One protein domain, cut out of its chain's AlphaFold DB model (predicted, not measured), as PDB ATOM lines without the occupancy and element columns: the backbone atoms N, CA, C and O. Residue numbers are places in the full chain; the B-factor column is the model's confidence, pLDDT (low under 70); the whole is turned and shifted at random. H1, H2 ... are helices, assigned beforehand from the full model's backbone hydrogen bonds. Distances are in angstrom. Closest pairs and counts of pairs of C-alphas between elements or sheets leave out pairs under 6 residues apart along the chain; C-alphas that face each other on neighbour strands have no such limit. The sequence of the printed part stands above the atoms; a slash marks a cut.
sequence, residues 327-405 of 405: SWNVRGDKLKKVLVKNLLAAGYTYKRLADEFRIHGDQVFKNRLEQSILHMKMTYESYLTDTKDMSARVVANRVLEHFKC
ATOM      1  N   SER A 327     164.629 -20.251  87.494       78.12
ATOM      2  CA  SER A 327     164.739 -21.112  86.307       78.12
ATOM      3  C   SER A 327     164.881 -20.346  84.989       78.12
ATOM      4  O   SER A 327     165.095 -20.945  83.933       78.12
ATOM      5  N   TRP A 328     164.753 -19.017  85.006       82.44
ATOM      6  CA  TRP A 328     164.719 -18.252  83.770       82.44
ATOM      7  C   TRP A 328     166.108 -18.144  83.152       82.44
ATOM      8  O   TRP A 328     166.981 -17.433  83.665       82.44
ATOM      9  N   ASN A 329     166.268 -18.769  81.989       70.31
ATOM     10  CA  ASN A 329     167.472 -18.697  81.170       70.31
ATOM     11  C   ASN A 329     167.451 -17.456  80.255       70.31
ATOM     12  O   ASN A 329     167.561 -17.550  79.034       70.31
ATOM     13  N   VAL A 330     167.220 -16.274  80.838       64.44
ATOM     14  CA  VAL A 330     167.267 -15.003  80.096       64.44
ATOM     15  C   VAL A 330     168.652 -14.394  80.243       64.44
ATOM     16  O   VAL A 330     169.159 -14.257  81.358       64.44
ATOM     17  N   ARG A 331     169.248 -13.964  79.126       55.16
ATOM     18  CA  ARG A 331     170.419 -13.080  79.152       55.16
ATOM     19  C   ARG A 331     169.994 -11.735  79.745       55.16
ATOM     20  O   ARG A 331     169.419 -10.908  79.045       55.16
ATOM     21  N   GLY A 332     170.266 -11.529  81.030       59.66
ATOM     22  CA  GLY A 332     170.113 -10.235  81.694       59.66
ATOM     23  C   GLY A 332     169.236 -10.275  82.943       59.66
ATOM     24  O   GLY A 332     168.054 -10.604  82.903       59.66
ATOM     25  N   ASP A 333     169.824  -9.829  84.048       75.38
ATOM     26  CA  ASP A 333     169.203  -9.710  85.372       75.38
ATOM     27  C   ASP A 333     168.089  -8.634  85.420       75.38
ATOM     28  O   ASP A 333     167.228  -8.621  86.300       75.38
ATOM     29  N   LYS A 334     168.049  -7.738  84.419       81.44
ATOM     30  CA  LYS A 334     167.099  -6.616  84.360       81.44
ATOM     31  C   LYS A 334     165.639  -7.080  84.304       81.44
ATOM     32  O   LYS A 334     164.817  -6.579  85.063       81.44
ATOM     33  N   LEU A 335     165.306  -8.043  83.441       84.62
ATOM     34  CA  LEU A 335     163.920  -8.515  83.289       84.62
ATOM     35  C   LEU A 335     163.400  -9.196  84.560       84.62
ATOM     36  O   LEU A 335     162.242  -8.997  84.925       84.62
ATOM     37  N   LYS A 336     164.266  -9.949  85.249       89.31
ATOM     38  CA  LYS A 336     163.943 -10.592  86.529       89.31
ATOM     39  C   LYS A 336     163.606  -9.538  87.587       89.31
ATOM     40  O   LYS A 336     162.542  -9.591  88.199       89.31
ATOM     41  N   LYS A 337     164.457  -8.511  87.707       88.06
ATOM     42  CA  LYS A 337     164.246  -7.368  88.609       88.06
ATOM     43  C   LYS A 337     162.943  -6.622  88.320       88.06
ATOM     44  O   LYS A 337     162.194  -6.358  89.252       88.06
ATOM     45  N   VAL A 338     162.642  -6.321  87.055       89.69
ATOM     46  CA  VAL A 338     161.406  -5.604  86.679       89.69
ATOM     47  C   VAL A 338     160.153  -6.414  87.031       89.69
ATOM     48  O   VAL A 338     159.177  -5.838  87.519       89.69
ATOM     49  N   LEU A 339     160.165  -7.740  86.837       92.75
ATOM     50  CA  LEU A 339     159.048  -8.590  87.262       92.75
ATOM     51  C   LEU A 339     158.847  -8.516  88.780       92.75
ATOM     52  O   LEU A 339     157.732  -8.267  89.237       92.75
ATOM     53  N   VAL A 340     159.917  -8.690  89.558       92.38
ATOM     54  CA  VAL A 340     159.834  -8.663  91.026       92.38
ATOM     55  C   VAL A 340     159.356  -7.300  91.527       92.38
ATOM     56  O   VAL A 340     158.472  -7.252  92.378       92.38
ATOM     57  N   LYS A 341     159.839  -6.193  90.946       91.06
ATOM     58  CA  LYS A 341     159.357  -4.837  91.264       91.06
ATOM     59  C   LYS A 341     157.853  -4.682  91.030       91.06
ATOM     60  O   LYS A 341     157.167  -4.111  91.871       91.06
ATOM     61  N   ASN A 342     157.320  -5.226  89.931       93.00
ATOM     62  CA  ASN A 342     155.877  -5.200  89.662       93.00
ATOM     63  C   ASN A 342     155.073  -5.959  90.726       93.00
ATOM     64  O   ASN A 342     154.016  -5.486  91.141       93.00
ATOM     65  N   LEU A 343     155.569  -7.112  91.181       93.75
ATOM     66  CA  LEU A 343     154.908  -7.905  92.217       93.75
ATOM     67  C   LEU A 343     154.946  -7.209  93.580       93.75
ATOM     68  O   LEU A 343     153.905  -7.090  94.224       93.75
ATOM     69  N   LEU A 344     156.109  -6.692  93.979       91.56
ATOM     70  CA  LEU A 344     156.265  -5.952  95.232       91.56
ATOM     71  C   LEU A 344     155.389  -4.695  95.260       91.56
ATOM     72  O   LEU A 344     154.677  -4.471  96.233       91.56
ATOM     73  N   ALA A 345     155.374  -3.914  94.174       89.50
ATOM     74  CA  ALA A 345     154.525  -2.726  94.059       89.50
ATOM     75  C   ALA A 345     153.027  -3.058  94.141       89.50
ATOM     76  O   ALA A 345     152.246  -2.281  94.689       89.50
ATOM     77  N   ALA A 346     152.617  -4.229  93.647       90.00
ATOM     78  CA  ALA A 346     151.249  -4.731  93.774       90.00
ATOM     79  C   ALA A 346     150.951  -5.386  95.145       90.00
ATOM     80  O   ALA A 346     149.854  -5.912  95.349       90.00
ATOM     81  N   GLY A 347     151.896  -5.349  96.092       89.50
ATOM     82  CA  GLY A 347     151.734  -5.882  97.448       89.50
ATOM     83  C   GLY A 347     151.715  -7.411  97.504       89.50
ATOM     84  O   GLY A 347     151.019  -7.999  98.339       89.50
ATOM     85  N   TYR A 348     152.405  -8.071  96.573       92.25
ATOM     86  CA  TYR A 348     152.545  -9.521  96.576       92.25
ATOM     87  C   TYR A 348     153.812  -9.961  97.300       92.25
ATOM     88  O   TYR A 348     154.895  -9.435  97.077       92.25
ATOM     89  N   THR A 349     153.660 -11.013  98.099       92.94
ATOM     90  CA  THR A 349     154.748 -11.863  98.586       92.94
ATOM     91  C   THR A 349     154.687 -13.205  97.865       92.94
ATOM     92  O   THR A 349     153.649 -13.568  97.299       92.94
ATOM     93  N   TYR A 350     155.769 -13.986  97.920       94.12
ATOM     94  CA  TYR A 350     155.759 -15.341  97.361       94.12
ATOM     95  C   TYR A 350     154.647 -16.201  97.978       94.12
ATOM     96  O   TYR A 350     153.875 -16.840  97.265       94.12
ATOM     97  N   LYS A 351     154.512 -16.152  99.310       92.88
ATOM     98  CA  LYS A 351     153.475 -16.874 100.057       92.88
ATOM     99  C   LYS A 351     152.071 -16.527  99.563       92.88
ATOM    100  O   LYS A 351     151.290 -17.428  99.274       92.88
ATOM    101  N   ARG A 352     151.769 -15.233  99.407       93.50
ATOM    102  CA  ARG A 352     150.463 -14.780  98.913       93.50
ATOM    103  C   ARG A 352     150.174 -15.303  97.506       93.50
ATOM    104  O   ARG A 352     149.063 -15.753  97.250       93.50
ATOM    105  N   LEU A 353     151.163 -15.272  96.610       95.62
ATOM    106  CA  LEU A 353     151.013 -15.815  95.258       95.62
ATOM    107  C   LEU A 353     150.732 -17.324  95.282       95.62
ATOM    108  O   LEU A 353     149.807 -17.778  94.614       95.62
ATOM    109  N   ALA A 354     151.480 -18.080  96.088       95.12
ATOM    110  CA  ALA A 354     151.306 -19.524  96.222       95.12
ATOM    111  C   ALA A 354     149.928 -19.898  96.800       95.12
ATOM    112  O   ALA A 354     149.287 -20.838  96.325       95.12
ATOM    113  N   ASP A 355     149.451 -19.156  97.803       94.38
ATOM    114  CA  ASP A 355     148.133 -19.374  98.401       94.38
ATOM    115  C   ASP A 355     147.001 -19.019  97.422       94.38
ATOM    116  O   ASP A 355     146.070 -19.808  97.252       94.38
ATOM    117  N   GLU A 356     147.091 -17.883  96.719       95.62
ATOM    118  CA  GLU A 356     146.102 -17.498  95.703       95.62
ATOM    119  C   GLU A 356     146.046 -18.513  94.546       95.62
ATOM    120  O   GLU A 356     144.948 -18.856  94.098       95.62
ATOM    121  N   PHE A 357     147.192 -19.038  94.093       96.38
ATOM    122  CA  PHE A 357     147.244 -20.082  93.064       96.38
ATOM    123  C   PHE A 357     146.552 -21.371  93.527       96.38
ATOM    124  O   PHE A 357     145.686 -21.892  92.824       96.38
ATOM    125  N   ARG A 358     146.858 -21.839  94.747       95.69
ATOM    126  CA  ARG A 358     146.264 -23.054  95.334       95.69
ATOM    127  C   ARG A 358     144.742 -22.960  95.468       95.69
ATOM    128  O   ARG A 358     144.052 -23.951  95.260       95.69
ATOM    129  N   ILE A 359     144.224 -21.789  95.839       95.69
ATOM    130  CA  ILE A 359     142.787 -21.576  96.071       95.69
ATOM    131  C   ILE A 359     142.012 -21.461  94.755       95.69
ATOM    132  O   ILE A 359     140.884 -21.941  94.656       95.69
ATOM    133  N   HIS A 360     142.572 -20.766  93.766       94.06
ATOM    134  CA  HIS A 360     141.817 -20.343  92.587       94.06
ATOM    135  C   HIS A 360     142.084 -21.183  91.334       94.06
ATOM    136  O   HIS A 360     141.249 -21.180  90.427       94.06
ATOM    137  N   GLY A 361     143.210 -21.896  91.270       91.00
ATOM    138  CA  GLY A 361     143.654 -22.587  90.063       91.00
ATOM    139  C   GLY A 361     144.035 -21.623  88.931       91.00
ATOM    140  O   GLY A 361     143.860 -20.406  89.018       91.00
ATOM    141  N   ASP A 362     144.560 -22.179  87.841       95.12
ATOM    142  CA  ASP A 362     145.291 -21.461  86.790       95.12
ATOM    143  C   ASP A 362     144.647 -20.160  86.283       95.12
ATOM    144  O   ASP A 362     145.198 -19.067  86.445       95.12
ATOM    145  N   GLN A 363     143.499 -20.266  85.606       94.94
ATOM    146  CA  GLN A 363     142.953 -19.148  84.836       94.94
ATOM    147  C   GLN A 363     142.394 -18.050  85.743       94.94
ATOM    148  O   GLN A 363     142.522 -16.861  85.438       94.94
ATOM    149  N   VAL A 364     141.796 -18.436  86.872       96.19
ATOM    150  CA  VAL A 364     141.251 -17.487  87.847       96.19
ATOM    151  C   VAL A 364     142.388 -16.765  88.566       96.19
ATOM    152  O   VAL A 364     142.332 -15.542  88.686       96.19
ATOM    153  N   PHE A 365     143.441 -17.482  88.975       96.56
ATOM    154  CA  PHE A 365     144.644 -16.885  89.556       96.56
ATOM    155  C   PHE A 365     145.273 -15.858  88.611       96.56
ATOM    156  O   PHE A 365     145.434 -14.695  88.982       96.56
ATOM    157  N   LYS A 366     145.550 -16.258  87.363       97.19
ATOM    158  CA  LYS A 366     146.162 -15.380  86.362       97.19
ATOM    159  C   LYS A 366     145.355 -14.102  86.150       97.19
ATOM    160  O   LYS A 366     145.924 -13.015  86.188       97.19
ATOM    161  N   ASN A 367     144.042 -14.226  85.948       96.38
ATOM    162  CA  ASN A 367     143.181 -13.070  85.708       96.38
ATOM    163  C   ASN A 367     143.188 -12.114  86.908       96.38
ATOM    164  O   ASN A 367     143.260 -10.902  86.727       96.38
ATOM    165  N   ARG A 368     143.149 -12.638  88.139       95.44
ATOM    166  CA  ARG A 368     143.188 -11.811  89.354       95.44
ATOM    167  C   ARG A 368     144.526 -11.100  89.522       95.44
ATOM    168  O   ARG A 368     144.529  -9.911  89.828       95.44
ATOM    169  N   LEU A 369     145.633 -11.802  89.287       95.50
ATOM    170  CA  LEU A 369     146.973 -11.227  89.352       95.50
ATOM    171  C   LEU A 369     147.150 -10.113  88.310       95.50
ATOM    172  O   LEU A 369     147.599  -9.021  88.650       95.50
ATOM    173  N   GLU A 370     146.734 -10.356  87.065       96.88
ATOM    174  CA  GLU A 370     146.774  -9.357  85.993       96.88
ATOM    175  C   GLU A 370     145.958  -8.109  86.355       96.88
ATOM    176  O   GLU A 370     146.466  -6.995  86.238       96.88
ATOM    177  N   GLN A 371     144.733  -8.280  86.863       94.38
ATOM    178  CA  GLN A 371     143.889  -7.158  87.291       94.38
ATOM    179  C   GLN A 371     144.477  -6.398  88.483       94.38
ATOM    180  O   GLN A 371     144.404  -5.174  88.524       94.38
ATOM    181  N   SER A 372     145.092  -7.100  89.436       92.94
ATOM    182  CA  SER A 372     145.753  -6.483  90.590       92.94
ATOM    183  C   SER A 372     146.933  -5.607  90.160       92.94
ATOM    184  O   SER A 372     147.030  -4.447  90.557       92.94
ATOM    185  N   ILE A 373     147.792  -6.118  89.270       93.00
ATOM    186  CA  ILE A 373     148.932  -5.362  88.736       93.00
ATOM    187  C   ILE A 373     148.448  -4.199  87.869       93.00
ATOM    188  O   ILE A 373     149.003  -3.110  87.954       93.00
ATOM    189  N   LEU A 374     147.407  -4.400  87.056       93.06
ATOM    190  CA  LEU A 374     146.821  -3.328  86.255       93.06
ATOM    191  C   LEU A 374     146.256  -2.216  87.145       93.06
ATOM    192  O   LEU A 374     146.509  -1.044  86.886       93.06
ATOM    193  N   HIS A 375     145.543  -2.571  88.216       89.25
ATOM    194  CA  HIS A 375     145.045  -1.605  89.189       89.25
ATOM    195  C   HIS A 375     146.186  -0.852  89.878       89.25
ATOM    196  O   HIS A 375     146.139   0.378  89.939       89.25
ATOM    197  N   MET A 376     147.231  -1.560  90.325       90.31
ATOM    198  CA  MET A 376     148.433  -0.930  90.874       90.31
ATOM    199  C   MET A 376     149.036   0.046  89.871       90.31
ATOM    200  O   MET A 376     149.331   1.174  90.241       90.31
ATOM    201  N   LYS A 377     149.147  -0.341  88.597       89.81
ATOM    202  CA  LYS A 377     149.725   0.533  87.583       89.81
ATOM    203  C   LYS A 377     148.887   1.787  87.345       89.81
ATOM    204  O   LYS A 377     149.414   2.887  87.338       89.81
ATOM    205  N   MET A 378     147.571   1.645  87.225       86.19
ATOM    206  CA  MET A 378     146.680   2.797  87.037       86.19
ATOM    207  C   MET A 378     146.663   3.750  88.238       86.19
ATOM    208  O   MET A 378     146.376   4.930  88.061       86.19
ATOM    209  N   THR A 379     146.922   3.241  89.445       81.94
ATOM    210  CA  THR A 379     146.769   4.014  90.688       81.94
ATOM    211  C   THR A 379     148.095   4.582  91.189       81.94
ATOM    212  O   THR A 379     148.124   5.701  91.686       81.94
ATOM    213  N   TYR A 380     149.181   3.819  91.055       77.44
ATOM    214  CA  TYR A 380     150.464   4.064  91.716       77.44
ATOM    215  C   TYR A 380     151.673   3.983  90.771       77.44
ATOM    216  O   TYR A 380     152.797   4.156  91.242       77.44
ATOM    217  N   GLU A 381     151.504   3.682  89.470       77.19
ATOM    218  CA  GLU A 381     152.654   3.650  88.556       77.19
ATOM    219  C   GLU A 381     153.267   5.033  88.455       77.19
ATOM    220  O   GLU A 381     152.693   5.977  87.917       77.19
ATOM    221  N   SER A 382     154.488   5.114  88.944       77.25
ATOM    222  CA  SER A 382     155.241   6.344  89.005       77.25
ATOM    223  C   SER A 382     156.679   6.067  88.608       77.25
ATOM    224  O   SER A 382     157.069   4.933  88.301       77.25
ATOM    225  N   TYR A 383     157.487   7.120  88.561       77.00
ATOM    226  CA  TYR A 383     158.924   6.925  88.441       77.00
ATOM    227  C   TYR A 383     159.487   6.206  89.686       77.00
ATOM    228  O   TYR A 383     160.424   5.428  89.550       77.00
ATOM    229  N   LEU A 384     158.836   6.328  90.852       74.62
ATOM    230  CA  LEU A 384     159.248   5.686  92.107       74.62
ATOM    231  C   LEU A 384     159.155   4.151  92.091       74.62
ATOM    232  O   LEU A 384     159.900   3.482  92.803       74.62
ATOM    233  N   THR A 385     158.253   3.555  91.306       78.12
ATOM    234  CA  THR A 385     158.051   2.094  91.320       78.12
ATOM    235  C   THR A 385     158.935   1.341  90.320       78.12
ATOM    236  O   THR A 385     159.164   0.144  90.495       78.12
ATOM    237  N   ASP A 386     159.429   2.009  89.268       81.38
ATOM    238  CA  ASP A 386     160.191   1.410  88.152       81.38
ATOM    239  C   ASP A 386     159.537   0.140  87.569       81.38
ATOM    240  O   ASP A 386     160.163  -0.895  87.332       81.38
ATOM    241  N   THR A 387     158.217   0.198  87.379       84.12
ATOM    242  CA  THR A 387     157.405  -0.941  86.919       84.12
ATOM    243  C   THR A 387     157.075  -0.891  85.425       84.12
ATOM    244  O   THR A 387     156.563  -1.879  84.888       84.12
ATOM    245  N   LYS A 388     157.381   0.221  84.743       82.00
ATOM    246  CA  LYS A 388     156.912   0.560  83.382       82.00
ATOM    247  C   LYS A 388     157.402  -0.390  82.286       82.00
ATOM    248  O   LYS A 388     156.710  -0.594  81.294       82.00
ATOM    249  N   ASP A 389     158.553  -1.028  82.487       85.00
ATOM    250  CA  ASP A 389     159.207  -1.881  81.485       85.00
ATOM    251  C   ASP A 389     158.525  -3.263  81.291       85.00
ATOM    252  O   ASP A 389     159.015  -4.091  80.521       85.00
ATOM    253  N   MET A 390     157.404  -3.555  81.971       90.69
ATOM    254  CA  MET A 390     156.664  -4.815  81.804       90.69
ATOM    255  C   MET A 390     155.148  -4.639  81.979       90.69
ATOM    256  O   MET A 390     154.683  -4.022  82.937       90.69
ATOM    257  N   SER A 391     154.362  -5.220  81.065       93.69
ATOM    258  CA  SER A 391     152.894  -5.186  81.141       93.69
ATOM    259  C   SER A 391     152.344  -6.160  82.186       93.69
ATOM    260  O   SER A 391     152.924  -7.222  82.427       93.69
ATOM    261  N   ALA A 392     151.175  -5.839  82.751       94.69
ATOM    262  CA  ALA A 392     150.491  -6.686  83.734       94.69
ATOM    263  C   ALA A 392     150.264  -8.119  83.218       94.69
ATOM    264  O   ALA A 392     150.524  -9.089  83.928       94.69
ATOM    265  N   ARG A 393     149.875  -8.249  81.944       96.00
ATOM    266  CA  ARG A 393     149.687  -9.536  81.263       96.00
ATOM    267  C   ARG A 393     150.964 -10.371  81.223       96.00
ATOM    268  O   ARG A 393     150.920 -11.577  81.458       96.00
ATOM    269  N   VAL A 394     152.100  -9.744  80.904       94.50
ATOM    270  CA  VAL A 394     153.395 -10.438  80.852       94.50
ATOM    271  C   VAL A 394     153.794 -10.908  82.246       94.50
ATOM    272  O   VAL A 394     154.159 -12.072  82.388       94.50
ATOM    273  N   VAL A 395     153.658 -10.058  83.270       94.75
ATOM    274  CA  VAL A 395     153.945 -10.451  84.660       94.75
ATOM    275  C   VAL A 395     153.077 -11.646  85.070       94.75
ATOM    276  O   VAL A 395     153.606 -12.655  85.528       94.75
ATOM    277  N   ALA A 396     151.762 -11.578  84.849       96.06
ATOM    278  CA  ALA A 396     150.836 -12.630  85.263       96.06
ATOM    279  C   ALA A 396     151.100 -13.976  84.564       96.06
ATOM    280  O   ALA A 396     151.090 -15.017  85.219       96.06
ATOM    281  N   ASN A 397     151.387 -13.966  83.256       94.88
ATOM    282  CA  ASN A 397     151.757 -15.182  82.519       94.88
ATOM    283  C   ASN A 397     153.017 -15.832  83.095       94.88
ATOM    284  O   ASN A 397     153.055 -17.037  83.306       94.88
ATOM    285  N   ARG A 398     154.035 -15.017  83.366       93.31
ATOM    286  CA  ARG A 398     155.328 -15.470  83.871       93.31
ATOM    287  C   ARG A 398     155.247 -16.077  85.269       93.31
ATOM    288  O   ARG A 398     155.894 -17.081  85.540       93.31
ATOM    289  N   VAL A 399     154.426 -15.499  86.140       94.81
ATOM    290  CA  VAL A 399     154.169 -16.071  87.467       94.81
ATOM    291  C   VAL A 399     153.367 -17.369  87.363       94.81
ATOM    292  O   VAL A 399     153.665 -18.325  88.069       94.81
ATOM    293  N   LEU A 400     152.379 -17.437  86.464       94.94
ATOM    294  CA  LEU A 400     151.625 -18.669  86.228       94.94
ATOM    295  C   LEU A 400     152.529 -19.805  85.722       94.94
ATOM    296  O   LEU A 400     152.387 -20.929  86.185       94.94
ATOM    297  N   GLU A 401     153.450 -19.520  84.794       92.94
ATOM    298  CA  GLU A 401     154.438 -20.496  84.302       92.94
ATOM    299  C   GLU A 401     155.248 -21.109  85.450       92.94
ATOM    300  O   GLU A 401     155.442 -22.319  85.470       92.94
ATOM    301  N   HIS A 402     155.662 -20.300  86.431       93.31
ATOM    302  CA  HIS A 402     156.402 -20.779  87.602       93.31
ATOM    303  C   HIS A 402     155.609 -21.783  88.444       93.31
ATOM    304  O   HIS A 402     156.159 -22.802  88.829       93.31
ATOM    305  N   PHE A 403     154.326 -21.525  88.713       93.12
ATOM    306  CA  PHE A 403     153.514 -22.405  89.568       93.12
ATOM    307  C   PHE A 403     152.967 -23.656  88.863       93.12
ATOM    308  O   PHE A 403     152.403 -24.528  89.523       93.12
ATOM    309  N   LYS A 404     153.094 -23.736  87.534       89.81
ATOM    310  CA  LYS A 404     152.718 -24.918  86.743       89.81
ATOM    311  C   LYS A 404     153.827 -25.963  86.638       89.81
ATOM    312  O   LYS A 404     153.519 -27.116  86.341       89.81
ATOM    313  N   CYS A 405     155.076 -25.533  86.792       79.44
ATOM    314  CA  CYS A 405     156.261 -26.383  86.832       79.44
ATOM    315  C   CYS A 405     156.440 -26.958  88.237       79.44
ATOM    316  O   CYS A 405     156.878 -28.127  88.318       79.44
TER     317      CYS A 405
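AT A GLANCE: This is residues 327 to 405 of the 405 residues of the protein "Hypothetical protein" of Timema cristinae (UniProt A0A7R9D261). A helical hairpin of H3 and H4 makes the core, with H2 covering the end where H3 begins and H4 ends. H1 comes in crosswise, its last residues reaching the hairpin and its first residues pointing away, while residues 381 to 391 fold the chain back from H3 to H4. The printed part has 79 residues with four named helices, H1, H2, H3 and H4 in chain order, no named strand, and the class all helix. It is compact, with a radius of gyration of the C-alphas of 12.1 A and spans of 34 by 31 by 19 A.

IN THESE COORDINATES: Find C-alpha 333 at (169.203, -9.710, 85.372); from there H1 runs through residues 333 to 345, 18.4 A long. H2, residues 350 to 360, covers 15.6 A. Look next at C-alpha 362 at (145.291, -21.461, 86.790), where H3, residues 362 to 380, begins its 26.5 A. H4, residues 392 to 404, spans 18.6 A and ends at C-alpha 404 at (152.718, -24.918, 86.743).

HOW THE PARTS SIT: H3 and H4 form a helical hairpin: they touch, closest at the C-alphas of Glu 370 and Ala 392, 5.1 A apart, and run opposite ways at a shallow tilt of 34.9 degrees, only just short of steep. H1 only just touches H3, about perpendicular at 82 degrees, with 3 pairs of C-alphas within 8 A; look at its residues 342 to 345 alone, where the C-alphas of Asn 342 and Ile 373 are closest, 7.0 A apart. H1 is close to but not clearly touching H4, the closest C-alphas being those of Leu 339 and Val 395, 6.0 A apart. H2 is close to but not clearly touching H3, the closest C-alphas being those of Phe 357 and Phe 365, 5.4 A apart. H1 and H2 are apart. In H1, H2, H3 and H4 every O i to N i+4 pair is within hydrogen-bond range.

THE WHOLE: The two C-alphas farthest apart are those of Ile 359 and Tyr 383, 33.6 A. The printed part has no cut; the link from H3 to H4 is long, and the other two links are tight. Look at residues 330 to 332 for pLDDT under 70; the mean of the printed part is 88.8.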